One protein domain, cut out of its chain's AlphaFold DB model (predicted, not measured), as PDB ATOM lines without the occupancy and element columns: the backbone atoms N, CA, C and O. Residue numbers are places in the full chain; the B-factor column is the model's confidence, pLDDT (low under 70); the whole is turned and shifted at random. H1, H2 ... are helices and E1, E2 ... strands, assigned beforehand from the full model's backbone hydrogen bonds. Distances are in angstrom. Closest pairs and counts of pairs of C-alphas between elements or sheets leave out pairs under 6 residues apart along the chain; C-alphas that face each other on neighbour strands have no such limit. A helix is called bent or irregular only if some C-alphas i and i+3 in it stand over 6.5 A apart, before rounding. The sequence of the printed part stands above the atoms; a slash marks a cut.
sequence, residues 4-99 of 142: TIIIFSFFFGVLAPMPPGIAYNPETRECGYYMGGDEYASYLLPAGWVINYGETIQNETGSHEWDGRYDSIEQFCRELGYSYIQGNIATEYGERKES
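AT A GLANCE: This is residues 4 to 99 of the 142 residues of an uncharacterized protein of Anaerolineaceae bacterium (UniProt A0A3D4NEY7). A small twisted sheet of four strands has the helix H2 over one face and the short helix H3 over the other, while the first helix, H1, sticks out from this body as an arm. Two small strand pairs lie toward opposite sides of the sheet: E3 and E8 near H3, and the hairpin of E5 and E6 near the last residue of H2. The printed part has 96 residues, with three named helices and eight named strands in the order H1 E1 E2 E3 E4 E5 E6 H2 E7 H3 E8. The large sheet is mixed, in the order E4 E1 E2 E7, the two small sheets are antiparallel, and the class is mixed, helices and strands. The whole is loose, with a radius of gyration of the C-alphas of 15.5 A, and spans 55 by 26 by 20 A, the arm making much of the length.

HOW THE PARTS SIT: H1, residues 4 to 12, stands free together with Gly 13, and it is not on the sheet. E1, residues 21 to 25, and E2, residues 30 to 34, form a hairpin, antiparallel at 156 degrees, with N 21 and O 34 2.8 A apart and N 23 and O 32 2.9 A apart. E3, residues 41 to 44, has E8, residues 95 to 98, as its antiparallel neighbour, with N 44 and O 95 2.9 A apart. E4, residues 50 to 52, is an edge strand beside E1, antiparallel at 151 degrees, with N 22 and O 52 2.8 A apart. E5, residues 57 to 59, and E6, residues 62 to 64, form a hairpin, with N 57 and O 64 2.8 A apart. H2, residues 70 to 79, is on the sheet at a height of 8.3 A, over E2, along the strands at 18 degrees on the local plane; the closest C-alphas of the two are those of Cys 31 and Cys 77, 5.5 A apart. E7, residues 83 to 88, is the other edge strand, parallel to E2 at 26 degrees, with N 85 and O 31 2.8 A apart. H3, residues 89 to 92, is on the opposite face from H2, over E2 at a height of 7.6 A, and its closest C-alpha pair with E3 is Ala 90 and Tyr 43, 5.5 A. The O i to N i+4 pairs are within hydrogen-bond range in 4 of 5 cases in H1 and 4 of 6 in H2, and H3 is too short for such a pair.

IN THESE COORDINATES: H1 begins at C-alpha 4, (373.585, 464.075, 416.110), and is 13.4 A long. E1 measures 13.6 A and E2 12.3 A. E3 and E8 have four residues each, and E4, E5 and E6 three each. H2 is 15.2 A long, from C-alpha 70 at (344.454, 452.119, 396.286), and is irregular, with C-alphas 71 and 74 7.1 A apart. E7 measures 14.3 A, and H3, four residues, follows it directly. E8 ends at C-alpha 98, (343.917, 470.767, 413.075).

THE WHOLE: The C-alphas farthest apart are those of Thr 4 and Glu 60, 54.9 A. Without residues 4 to 13 the body has 86 residues and spans 39 by 24 by 19 A. The printed part has no cut and no long link; H1 to E1 and E2 to E3 are short links and the others tight. The mean pLDDT of the printed part is 87.7, and residues 4 to 15 and 39 to 40 are under 70.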
ATOM      1  N   THR A   4     374.177 463.428 417.289       56.59
ATOM      2  CA  THR A   4     373.585 464.075 416.110       56.59
ATOM      3  C   THR A   4     372.724 463.135 415.251       56.59
ATOM      4  O   THR A   4     371.728 463.581 414.688       56.59
ATOM      5  N   ILE A   5     373.055 461.838 415.164       58.72
ATOM      6  CA  ILE A   5     372.316 460.865 414.326       58.72
ATOM      7  C   ILE A   5     370.963 460.495 414.961       58.72
ATOM      8  O   ILE A   5     369.976 460.271 414.257       58.72
ATOM      9  N   ILE A   6     370.896 460.495 416.296       58.75
ATOM     10  CA  ILE A   6     369.674 460.188 417.054       58.75
ATOM     11  C   ILE A   6     368.640 461.305 416.871       58.75
ATOM     12  O   ILE A   6     367.468 461.024 416.638       58.75
ATOM     13  N   ILE A   7     369.078 462.570 416.894       58.00
ATOM     14  CA  ILE A   7     368.187 463.724 416.692       58.00
ATOM     15  C   ILE A   7     367.601 463.705 415.277       58.00
ATOM     16  O   ILE A   7     366.397 463.869 415.117       58.00
ATOM     17  N   PHE A   8     368.421 463.443 414.256       54.12
ATOM     18  CA  PHE A   8     367.938 463.369 412.874       54.12
ATOM     19  C   PHE A   8     366.900 462.251 412.686       54.12
ATOM     20  O   PHE A   8     365.863 462.482 412.077       54.12
ATOM     21  N   SER A   9     367.118 461.076 413.283       57.19
ATOM     22  CA  SER A   9     366.183 459.943 413.173       57.19
ATOM     23  C   SER A   9     364.834 460.205 413.861       57.19
ATOM     24  O   SER A   9     363.805 459.732 413.388       57.19
ATOM     25  N   PHE A  10     364.815 461.000 414.938       53.38
ATOM     26  CA  PHE A  10     363.577 461.353 415.636       53.38
ATOM     27  C   PHE A  10     362.688 462.306 414.823       53.38
ATOM     28  O   PHE A  10     361.471 462.209 414.907       53.38
ATOM     29  N   PHE A  11     363.260 463.189 413.994       56.88
ATOM     30  CA  PHE A  11     362.472 464.136 413.191       56.88
ATOM     31  C   PHE A  11     361.788 463.506 411.969       56.88
ATOM     32  O   PHE A  11     360.720 463.973 411.581       56.88
ATOM     33  N   PHE A  12     362.348 462.448 411.373       55.34
ATOM     34  CA  PHE A  12     361.745 461.818 410.187       55.34
ATOM     35  C   PHE A  12     360.583 460.872 410.510       55.34
ATOM     36  O   PHE A  12     359.699 460.703 409.677       55.34
ATOM     37  N   GLY A  13     360.534 460.294 411.716       54.97
ATOM     38  CA  GLY A  13     359.437 459.402 412.117       54.97
ATOM     39  C   GLY A  13     358.098 460.112 412.349       54.97
ATOM     40  O   GLY A  13     357.058 459.466 412.333       54.97
ATOM     41  N   VAL A  14     358.113 461.434 412.544       58.28
ATOM     42  CA  VAL A  14     356.909 462.235 412.827       58.28
ATOM     43  C   VAL A  14     356.336 462.880 411.562       58.28
ATOM     44  O   VAL A  14     355.444 463.702 411.693       58.28
ATOM     45  N   LEU A  15     356.865 462.560 410.372       66.06
ATOM     46  CA  LEU A  15     356.477 463.144 409.075       66.06
ATOM     47  C   LEU A  15     356.004 462.098 408.047       66.06
ATOM     48  O   LEU A  15     356.104 462.328 406.839       66.06
ATOM     49  N   ALA A  16     355.579 460.922 408.512       70.88
ATOM     50  CA  ALA A  16     355.019 459.909 407.631       70.88
ATOM     51  C   ALA A  16     353.490 460.073 407.538       70.88
ATOM     52  O   ALA A  16     352.822 460.030 408.578       70.88
ATOM     53  N   PRO A  17     352.925 460.177 406.317       75.56
ATOM     54  CA  PRO A  17     351.483 460.228 406.137       75.56
ATOM     55  C   PRO A  17     350.829 458.973 406.719       75.56
ATOM     56  O   PRO A  17     351.408 457.881 406.691       75.56
ATOM     57  N   MET A  18     349.604 459.124 407.224       84.88
ATOM     58  CA  MET A  18     348.835 457.990 407.727       84.88
ATOM     59  C   MET A  18     348.642 456.959 406.599       84.88
ATOM     60  O   MET A  18     348.377 457.370 405.462       84.88
ATOM     61  N   PRO A  19     348.778 455.644 406.868       86.88
ATOM     62  CA  PRO A  19     348.563 454.636 405.841       86.88
ATOM     63  C   PRO A  19     347.160 454.779 405.231       86.88
ATOM     64  O   PRO A  19     346.218 455.159 405.940       86.88
ATOM     65  N   PRO A  20     347.015 454.491 403.926       90.00
ATOM     66  CA  PRO A  20     345.710 454.483 403.293       90.00
ATOM     67  C   PRO A  20     344.831 453.422 403.957       90.00
ATOM     68  O   PRO A  20     345.307 452.364 404.366       90.00
ATOM     69  N   GLY A  21     343.545 453.718 404.066       94.19
ATOM     70  CA  GLY A  21     342.537 452.813 404.585       94.19
ATOM     71  C   GLY A  21     341.283 452.846 403.729       94.19
ATOM     72  O   GLY A  21     341.179 453.575 402.738       94.19
ATOM     73  N   ILE A  22     340.304 452.075 404.168       96.75
ATOM     74  CA  ILE A  22     338.949 452.075 403.637       96.75
ATOM     75  C   ILE A  22     338.033 452.604 404.729       96.75
ATOM     76  O   ILE A  22     338.160 452.221 405.890       96.75
ATOM     77  N   ALA A  23     337.112 453.487 404.362       97.50
ATOM     78  CA  ALA A  23     335.988 453.838 405.214       97.50
ATOM     79  C   ALA A  23     334.714 453.253 404.609       97.50
ATOM     80  O   ALA A  23     334.507 453.340 403.399       97.50
ATOM     81  N   TYR A  24     333.865 452.659 405.440       97.44
ATOM     82  CA  TYR A  24     332.566 452.145 405.019       97.44
ATOM     83  C   TYR A  24     331.490 452.443 406.060       97.44
ATOM     84  O   TYR A  24     331.768 452.522 407.254       97.44
ATOM     85  N   ASN A  25     330.254 452.611 405.606       97.38
ATOM     86  CA  ASN A  25     329.094 452.861 406.446       97.38
ATOM     87  C   ASN A  25     328.101 451.694 406.301       97.38
ATOM     88  O   ASN A  25     327.472 451.556 405.247       97.38
ATOM     89  N   PRO A  26     327.950 450.837 407.329       95.56
ATOM     90  CA  PRO A  26     327.047 449.687 407.276       95.56
ATOM     91  C   PRO A  26     325.567 450.051 407.098       95.56
ATOM     92  O   PRO A  26     324.802 449.238 406.580       95.56
ATOM     93  N   GLU A  27     325.158 451.250 407.523       96.50
ATOM     94  CA  GLU A  27     323.768 451.708 407.448       96.50
ATOM     95  C   GLU A  27     323.411 452.180 406.035       96.50
ATOM     96  O   GLU A  27     322.384 451.768 405.491       96.50
ATOM     97  N   THR A  28     324.264 453.006 405.416       97.06
ATOM     98  CA  THR A  28     324.038 453.523 404.052       97.06
ATOM     99  C   THR A  28     324.527 452.576 402.959       97.06
ATOM    100  O   THR A  28     324.160 452.742 401.797       97.06
ATOM    101  N   ARG A  29     325.308 451.549 403.326       96.94
ATOM    102  CA  ARG A  29     326.002 450.632 402.410       96.94
ATOM    103  C   ARG A  29     326.922 451.366 401.439       96.94
ATOM    104  O   ARG A  29     326.990 451.025 400.262       96.94
ATOM    105  N   GLU A  30     327.646 452.360 401.937       97.62
ATOM    106  CA  GLU A  30     328.635 453.128 401.174       97.62
ATOM    107  C   GLU A  30     330.049 452.791 401.632       97.62
ATOM    108  O   GLU A  30     330.288 452.539 402.810       97.62
ATOM    109  N   CYS A  31     330.992 452.762 400.700       97.38
ATOM    110  CA  CYS A  31     332.382 452.410 400.957       97.38
ATOM    111  C   CYS A  31     333.297 453.240 400.056       97.38
ATOM    112  O   CYS A  31     332.947 453.541 398.917       97.38
ATOM    113  N   GLY A  32     334.465 453.635 400.548       97.25
ATOM    114  CA  GLY A  32     335.386 454.461 399.780       97.25
ATOM    115  C   GLY A  32     336.768 454.564 400.402       97.25
ATOM    116  O   GLY A  32     337.049 454.026 401.477       97.25
ATOM    117  N   TYR A  33     337.645 455.273 399.699       96.06
ATOM    118  CA  TYR A  33     339.005 455.509 400.155       96.06
ATOM    119  C   TYR A  33     339.030 456.417 401.384       96.06
ATOM    120  O   TYR A  33     338.341 457.435 401.446       96.06
ATOM    121  N   TYR A  34     339.876 456.079 402.349       95.00
ATOM    122  CA  TYR A  34     340.076 456.867 403.549       95.00
ATOM    123  C   TYR A  34     341.551 457.177 403.770       95.00
ATOM    124  O   TYR A  34     342.388 456.286 403.896       95.00
ATOM    125  N   MET A  35     341.857 458.463 403.902       92.19
ATOM    126  CA  MET A  35     343.135 458.931 404.420       92.19
ATOM    127  C   MET A  35     342.871 459.800 405.638       92.19
ATOM    128  O   MET A  35     342.441 460.947 405.511       92.19
ATOM    129  N   GLY A  36     343.128 459.236 406.819       85.94
ATOM    130  CA  GLY A  36     342.774 459.855 408.100       85.94
ATOM    131  C   GLY A  36     343.560 461.108 408.455       85.94
ATOM    132  O   GLY A  36     343.203 461.791 409.416       85.94
ATOM    133  N   GLY A  37     344.571 461.445 407.653       85.31
ATOM    134  CA  GLY A  37     345.237 462.729 407.701       85.31
ATOM    135  C   GLY A  37     346.741 462.659 407.499       85.31
ATOM    136  O   GLY A  37     347.294 461.656 407.045       85.31
ATOM    137  N   ASP A  38     347.370 463.773 407.841       80.25
ATOM    138  CA  ASP A  38     348.813 463.961 407.870       80.25
ATOM    139  C   ASP A  38     349.219 464.530 409.241       80.25
ATOM    140  O   ASP A  38     348.439 464.574 410.195       80.25
ATOM    141  N   GLU A  39     350.453 464.991 409.369       69.75
ATOM    142  CA  GLU A  39     350.988 465.521 410.624       69.75
ATOM    143  C   GLU A  39     350.285 466.798 411.101       69.75
ATOM    144  O   GLU A  39     350.418 467.217 412.256       69.75
ATOM    145  N   TYR A  40     349.552 467.459 410.210       69.94
ATOM    146  CA  TYR A  40     348.952 468.768 410.419       69.94
ATOM    147  C   TYR A  40     347.437 468.698 410.586       69.94
ATOM    148  O   TYR A  40     346.837 469.646 411.105       69.94
ATOM    149  N   ALA A  41     346.810 467.599 410.179       80.06
ATOM    150  CA  ALA A  41     345.376 467.418 410.285       80.06
ATOM    151  C   ALA A  41     345.016 465.955 410.509       80.06
ATOM    152  O   ALA A  41     345.538 465.080 409.832       80.06
ATOM    153  N   SER A  42     344.054 465.717 411.395       86.31
ATOM    154  CA  SER A  42     343.284 464.478 411.401       86.31
ATOM    155  C   SER A  42     341.854 464.758 410.959       86.31
ATOM    156  O   SER A  42     341.376 465.891 411.053       86.31
ATOM    157  N   TYR A  43     341.163 463.738 410.472       89.56
ATOM    158  CA  TYR A  43     339.760 463.846 410.093       89.56
ATOM    159  C   TYR A  43     338.909 462.998 411.029       89.56
ATOM    160  O   TYR A  43     339.226 461.842 411.305       89.56
ATOM    161  N   LEU A  44     337.832 463.588 411.539       90.44
ATOM    162  CA  LEU A  44     336.783 462.852 412.230       90.44
ATOM    163  C   LEU A  44     335.734 462.470 411.198       90.44
ATOM    164  O   LEU A  44     335.172 463.343 410.541       90.44
ATOM    165  N   LEU A  45     335.487 461.175 411.034       92.56
ATOM    166  CA  LEU A  45     334.423 460.719 410.152       92.56
ATOM    167  C   LEU A  45     333.040 461.024 410.747       92.56
ATOM    168  O   LEU A  45     332.905 461.061 411.976       92.56
ATOM    169  N   PRO A  46     332.006 461.210 409.903       93.00
ATOM    170  CA  PRO A  46     330.632 461.302 410.377       93.00
ATOM    171  C   PRO A  46     330.218 460.050 411.150       93.00
ATOM    172  O   PRO A  46     330.782 458.966 410.977       93.00
ATOM    173  N   ALA A  47     329.166 460.183 411.955       95.69
ATOM    174  CA  ALA A  47     328.563 459.044 412.635       95.69
ATOM    175  C   ALA A  47     328.177 457.928 411.640       95.69
ATOM    176  O   ALA A  47     327.705 458.203 410.538       95.69
ATOM    177  N   GLY A  48     328.391 456.673 412.044       95.31
ATOM    178  CA  GLY A  48     328.071 455.478 411.249       95.31
ATOM    179  C   GLY A  48     329.195 454.989 410.331       95.31
ATOM    180  O   GLY A  48     329.180 453.832 409.920       95.31
ATOM    181  N   TRP A  49     330.207 455.814 410.052       96.75
ATOM    182  CA  TRP A  49     331.372 455.381 409.283       96.75
ATOM    183  C   TRP A  49     332.382 454.618 410.147       96.75
ATOM    184  O   TRP A  49     332.701 455.015 411.269       96.75
ATOM    185  N   VAL A  50     332.921 453.539 409.587       96.12
ATOM    186  CA  VAL A  50     333.926 452.658 410.188       96.12
ATOM    187  C   VAL A  50     335.169 452.654 409.305       96.12
ATOM    188  O   VAL A  50     335.056 452.622 408.082       96.12
ATOM    189  N   ILE A  51     336.350 452.690 409.921       95.44
ATOM    190  CA  ILE A  51     337.644 452.672 409.225       95.44
ATOM    191  C   ILE A  51     338.243 451.274 409.320       95.44
ATOM    192  O   ILE A  51     338.236 450.670 410.389       95.44
ATOM    193  N   ASN A  52     338.822 450.801 408.223       94.88
ATOM    194  CA  ASN A  52     339.554 449.549 408.148       94.88
ATOM    195  C   ASN A  52     340.891 449.757 407.411       94.88
ATOM    196  O   ASN A  52     340.926 450.349 406.334       94.88
ATOM    197  N   TYR A  53     341.989 449.275 407.997       92.00
ATOM    198  CA  TYR A  53     343.355 449.400 407.462       92.00
ATOM    199  C   TYR A  53     343.932 448.075 406.932       92.00
ATOM    200  O   TYR A  53     345.148 447.898 406.914       92.00
ATOM    201  N   GLY A  54     343.073 447.138 406.531       90.62
ATOM    202  CA  GLY A  54     343.447 445.775 406.136       90.62
ATOM    203  C   GLY A  54     343.041 444.702 407.150       90.62
ATOM    204  O   GLY A  54     343.535 443.584 407.091       90.62
ATOM    205  N   GLU A  55     342.154 445.017 408.096       94.38
ATOM    206  CA  GLU A  55     341.568 444.001 408.971       94.38
ATOM    207  C   GLU A  55     340.512 443.196 408.206       94.38
ATOM    208  O   GLU A  55     339.757 443.732 407.392       94.38
ATOM    209  N   THR A  56     340.415 441.901 408.491       96.38
ATOM    210  CA  THR A  56     339.410 441.038 407.872       96.38
ATOM    211  C   THR A  56     337.993 441.435 408.305       96.38
ATOM    212  O   THR A  56     337.672 441.435 409.493       96.38
ATOM    213  N   ILE A  57     337.119 441.719 407.338       95.94
ATOM    214  CA  ILE A  57     335.703 442.039 407.559       95.94
ATOM    215  C   ILE A  57     334.873 440.768 407.365       95.94
ATOM    216  O   ILE A  57     334.928 440.145 406.305       95.94
ATOM    217  N   GLN A  58     334.075 440.398 408.371       95.31
ATOM    218  CA  GLN A  58     333.114 439.296 408.268       95.31
ATOM    219  C   GLN A  58     331.689 439.822 408.096       95.31
ATOM    220  O   GLN A  58     331.232 440.668 408.866       95.31
ATOM    221  N   ASN A  59     330.979 439.302 407.099       91.12
ATOM    222  CA  ASN A  59     329.577 439.609 406.830       91.12
ATOM    223  C   ASN A  59     328.835 438.360 406.307       91.12
ATOM    224  O   ASN A  59     329.369 437.251 406.295       91.12
ATOM    225  N   GLU A  60     327.591 438.537 405.863       90.69
ATOM    226  CA  GLU A  60     326.749 437.455 405.329       90.69
ATOM    227  C   GLU A  60     327.327 436.788 404.068       90.69
ATOM    228  O   GLU A  60     327.018 435.629 403.794       90.69
ATOM    229  N   THR A  61     328.160 437.499 403.297       88.44
ATOM    230  CA  THR A  61     328.772 436.983 402.063       88.44
ATOM    231  C   THR A  61     330.114 436.291 402.304       88.44
ATOM    232  O   THR A  61     330.612 435.616 401.406       88.44
ATOM    233  N   GLY A  62     330.678 436.400 403.511       94.62
ATOM    234  CA  GLY A  62     331.883 435.690 403.921       94.62
ATOM    235  C   GLY A  62     332.902 436.581 404.625       94.62
ATOM    236  O   GLY A  62     332.561 437.500 405.366       94.62
ATOM    237  N   SER A  63     334.172 436.244 404.420       96.62
ATOM    238  CA  SER A  63     335.330 436.906 405.014       96.62
ATOM    239  C   SER A  63     336.095 437.633 403.917       96.62
ATOM    240  O   SER A  63     336.534 436.991 402.964       96.62
ATOM    241  N   HIS A  64     336.268 438.943 404.061       95.94
ATOM    242  CA  HIS A  64     336.865 439.814 403.048       95.94
ATOM    243  C   HIS A  64     338.068 440.543 403.636       95.94
ATOM    244  O   HIS A  64     337.995 441.065 404.747       95.94
ATOM    245  N   GLU A  65     339.171 440.593 402.901       96.19
ATOM    246  CA  GLU A  65     340.396 441.279 403.316       96.19
ATOM    247  C   GLU A  65     340.873 442.193 402.190       96.19
ATOM    248  O   GLU A  65     340.951 441.781 401.032       96.19
ATOM    249  N   TRP A  66     341.155 443.450 402.526       94.50
ATOM    250  CA  TRP A  66     341.665 444.412 401.562       94.50
ATOM    251  C   TRP A  66     343.179 444.258 401.412       94.50
ATOM    252  O   TRP A  66     343.911 444.213 402.396       94.50
ATOM    253  N   ASP A  67     343.657 444.243 400.173       93.31
ATOM    254  CA  ASP A  67     345.069 444.032 399.835       93.31
ATOM    255  C   ASP A  67     345.983 445.253 400.086       93.31
ATOM    256  O   ASP A  67     347.173 445.219 399.764       93.31
ATOM    257  N   GLY A  68     345.433 446.346 400.627       91.94
ATOM    258  CA  GLY A  68     346.160 447.575 400.938       91.94
ATOM    259  C   GLY A  68     346.466 448.468 399.731       91.94
ATOM    260  O   GLY A  68     347.158 449.481 399.881       91.94
ATOM    261  N   ARG A  69     345.990 448.124 398.527       91.88
ATOM    262  CA  ARG A  69     346.250 448.899 397.306       91.88
ATOM    263  C   ARG A  69     345.109 449.864 396.999       91.88
ATOM    264  O   ARG A  69     343.936 449.536 397.120       91.88
ATOM    265  N   TYR A  70     345.448 451.079 396.575       90.12
ATOM    266  CA  TYR A  70     344.454 452.119 396.286       90.12
ATOM    267  C   TYR A  70     343.526 451.753 395.114       90.12
ATOM    268  O   TYR A  70     342.332 452.032 395.147       90.12
ATOM    269  N   ASP A  71     344.064 451.102 394.083       93.31
ATOM    270  CA  ASP A  71     343.339 450.702 392.873       93.31
ATOM    271  C   ASP A  71     342.357 449.540 393.094       93.31
ATOM    272  O   ASP A  71     341.443 449.360 392.292       93.31
ATOM    273  N   SER A  72     342.492 448.787 394.189       95.62
ATOM    274  CA  SER A  72     341.600 447.668 394.524       95.62
ATOM    275  C   SER A  72     340.386 448.075 395.368       95.62
ATOM    276  O   SER A  72     339.462 447.278 395.522       95.62
ATOM    277  N   ILE A  73     340.352 449.304 395.901       95.62
ATOM    278  CA  ILE A  73     339.320 449.743 396.859       95.62
ATOM    279  C   ILE A  73     337.919 449.629 396.262       95.62
ATOM    280  O   ILE A  73     337.015 449.108 396.909       95.62
ATOM    281  N   GLU A  74     337.729 450.074 395.019       97.12
ATOM    282  CA  GLU A  74     336.424 449.987 394.362       97.12
ATOM    283  C   GLU A  74     335.950 448.533 394.236       97.12
ATOM    284  O   GLU A  74     334.782 448.235 394.496       97.12
ATOM    285  N   GLN A  75     336.851 447.618 393.867       96.94
ATOM    286  CA  GLN A  75     336.529 446.196 393.783       96.94
ATOM    287  C   GLN A  75     336.175 445.635 395.165       96.94
ATOM    288  O   GLN A  75     335.151 444.968 395.298       96.94
ATOM    289  N   PHE A  76     336.957 445.962 396.193       96.50
ATOM    290  CA  PHE A  76     336.710 445.515 397.562       96.50
ATOM    291  C   PHE A  76     335.358 446.006 398.102       96.50
ATOM    292  O   PHE A  76     334.590 445.233 398.674       96.50
ATOM    293  N   CYS A  77     334.998 447.268 397.848       96.88
ATOM    294  CA  CYS A  77     333.681 447.794 398.208       96.88
ATOM    295  C   CYS A  77     332.544 446.995 397.544       96.88
ATOM    296  O   CYS A  77     331.536 446.701 398.189       96.88
ATOM    297  N   ARG A  78     332.715 446.587 396.280       96.62
ATOM    298  CA  ARG A  78     331.735 445.748 395.573       96.62
ATOM    299  C   ARG A  78     331.653 444.333 396.150       96.62
ATOM    300  O   ARG A  78     330.549 443.810 396.264       96.62
ATOM    301  N   GLU A  79     332.778 443.731 396.539       95.94
ATOM    302  CA  GLU A  79     332.832 442.406 397.191       95.94
ATOM    303  C   GLU A  79     332.096 442.395 398.539       95.94
ATOM    304  O   GLU A  79     331.365 441.451 398.852       95.94
ATOM    305  N   LEU A  80     332.186 443.499 399.287       95.94
ATOM    306  CA  LEU A  80     331.409 443.707 400.508       95.94
ATOM    307  C   LEU A  80     329.904 443.905 400.256       95.94
ATOM    308  O   LEU A  80     329.118 443.808 401.199       95.94
ATOM    309  N   GLY A  81     329.493 444.200 399.017       96.44
ATOM    310  CA  GLY A  81     328.114 444.550 398.663       96.44
ATOM    311  C   GLY A  81     327.753 446.019 398.923       96.44
ATOM    312  O   GLY A  81     326.585 446.327 399.167       96.44
ATOM    313  N   TYR A  82     328.743 446.915 398.909       97.25
ATOM    314  CA  TYR A  82     328.599 448.344 399.186       97.25
ATOM    315  C   TYR A  82     328.741 449.152 397.887       97.25
ATOM    316  O   TYR A  82     329.430 448.752 396.946       97.25
ATOM    317  N   SER A  83     328.097 450.316 397.834       98.12
ATOM    318  CA  SER A  83     328.290 451.296 396.769       98.12
ATOM    319  C   SER A  83     329.621 452.012 396.965       98.12
ATOM    320  O   SER A  83     329.873 452.579 398.029       98.12
ATOM    321  N   TYR A  84     330.470 452.005 395.937       97.75
ATOM    322  CA  TYR A  84     331.728 452.742 395.968       97.75
ATOM    323  C   TYR A  84     331.484 454.243 395.776       97.75
ATOM    324  O   TYR A  84     330.848 454.654 394.804       97.75
ATOM    325  N   ILE A  85     332.011 455.053 396.690       97.31
ATOM    326  CA  ILE A  85     332.019 456.512 396.608       97.31
ATOM    327  C   ILE A  85     333.427 456.956 396.220       97.31
ATOM    328  O   ILE A  85     334.405 456.660 396.909       97.31
ATOM    329  N   GLN A  86     333.526 457.650 395.088       95.88
ATOM    330  CA  GLN A  86     334.797 458.158 394.592       95.88
ATOM    331  C   GLN A  86     335.270 459.328 395.451       95.88
ATOM    332  O   GLN A  86     334.517 460.273 395.645       95.88
ATOM    333  N   GLY A  87     336.540 459.289 395.856       93.00
ATOM    334  CA  GLY A  87     337.182 460.367 396.601       93.00
ATOM    335  C   GLY A  87     337.673 459.931 397.975       93.00
ATOM    336  O   GLY A  87     337.604 458.756 398.330       93.00
ATOM    337  N   ASN A  88     338.234 460.873 398.736       93.44
ATOM    338  CA  ASN A  88     338.666 460.608 400.105       93.44
ATOM    339  C   ASN A  88     337.531 460.955 401.068       93.44
ATOM    340  O   ASN A  88     337.257 462.134 401.316       93.44
ATOM    341  N   ILE A  89     336.934 459.922 401.662       95.50
ATOM    342  CA  ILE A  89     335.809 460.049 402.593       95.50
ATOM    343  C   ILE A  89     336.144 461.009 403.741       95.50
ATOM    344  O   ILE A  89     335.303 461.801 404.163       95.50
ATOM    345  N   ALA A  90     337.399 461.004 404.198       92.31
ATOM    346  CA  ALA A  90     337.879 461.881 405.258       92.31
ATOM    347  C   ALA A  90     337.714 463.372 404.923       92.31
ATOM    348  O   ALA A  90     337.331 464.158 405.783       92.31
ATOM    349  N   THR A  91     338.006 463.766 403.681       89.75
ATOM    350  CA  THR A  91     337.952 465.171 403.246       89.75
ATOM    351  C   THR A  91     336.590 465.585 402.714       89.75
ATOM    352  O   THR A  91     336.271 466.768 402.743       89.75
ATOM    353  N   GLU A  92     335.816 464.636 402.189       91.19
ATOM    354  CA  GLU A  92     334.509 464.920 401.590       91.19
ATOM    355  C   GLU A  92     333.390 464.946 402.623       91.19
ATOM    356  O   GLU A  92     332.517 465.809 402.563       91.19
ATOM    357  N   TYR A  93     333.439 464.024 403.585       91.00
ATOM    358  CA  TYR A  93     332.401 463.866 404.598       91.00
ATOM    359  C   TYR A  93     332.909 464.171 406.007       91.00
ATOM    360  O   TYR A  93     332.114 464.501 406.882       91.00
ATOM    361  N   GLY A  94     334.214 464.048 406.251       90.31
ATOM    362  CA  GLY A  94     334.782 464.234 407.579       90.31
ATOM    363  C   GLY A  94     334.972 465.694 407.989       90.31
ATOM    364  O   GLY A  94     335.095 466.612 407.177       90.31
ATOM    365  N   GLU A  95     335.063 465.899 409.299       90.38
ATOM    366  CA  GLU A  95     335.435 467.176 409.891       90.38
ATOM    367  C   GLU A  95     336.948 467.231 410.102       90.38
ATOM    368  O   GLU A  95     337.537 466.419 410.824       90.38
ATOM    369  N   ARG A  96     337.596 468.219 409.478       88.38
ATOM    370  CA  ARG A  96     339.030 468.458 409.652       88.38
ATOM    371  C   ARG A  96     339.310 468.984 411.057       88.38
ATOM    372  O   ARG A  96     338.856 470.065 411.432       88.38
ATOM    373  N   LYS A  97     340.167 468.282 411.787       86.50
ATOM    374  CA  LYS A  97     340.717 468.707 413.070       86.50
ATOM    375  C   LYS A  97     342.185 469.073 412.894       86.50
ATOM    376  O   LYS A  97     343.014 468.229 412.562       86.50
ATOM    377  N   GLU A  98     342.518 470.344 413.108       80.00
ATOM    378  CA  GLU A  98     343.917 470.767 413.075       80.00
ATOM    379  C   GLU A  98     344.708 470.120 414.213       80.00
ATOM    380  O   GLU A  98     344.260 470.070 415.363       80.00
ATOM    381  N   SER A  99     345.905 469.630 413.895       71.56
ATOM    382  CA  SER A  99     346.811 469.105 414.906       71.56
ATOM    383  C   SER A  99     347.454 470.254 415.694       71.56
ATOM    384  O   SER A  99     347.641 471.370 415.197       71.56
TER     385      SER A  99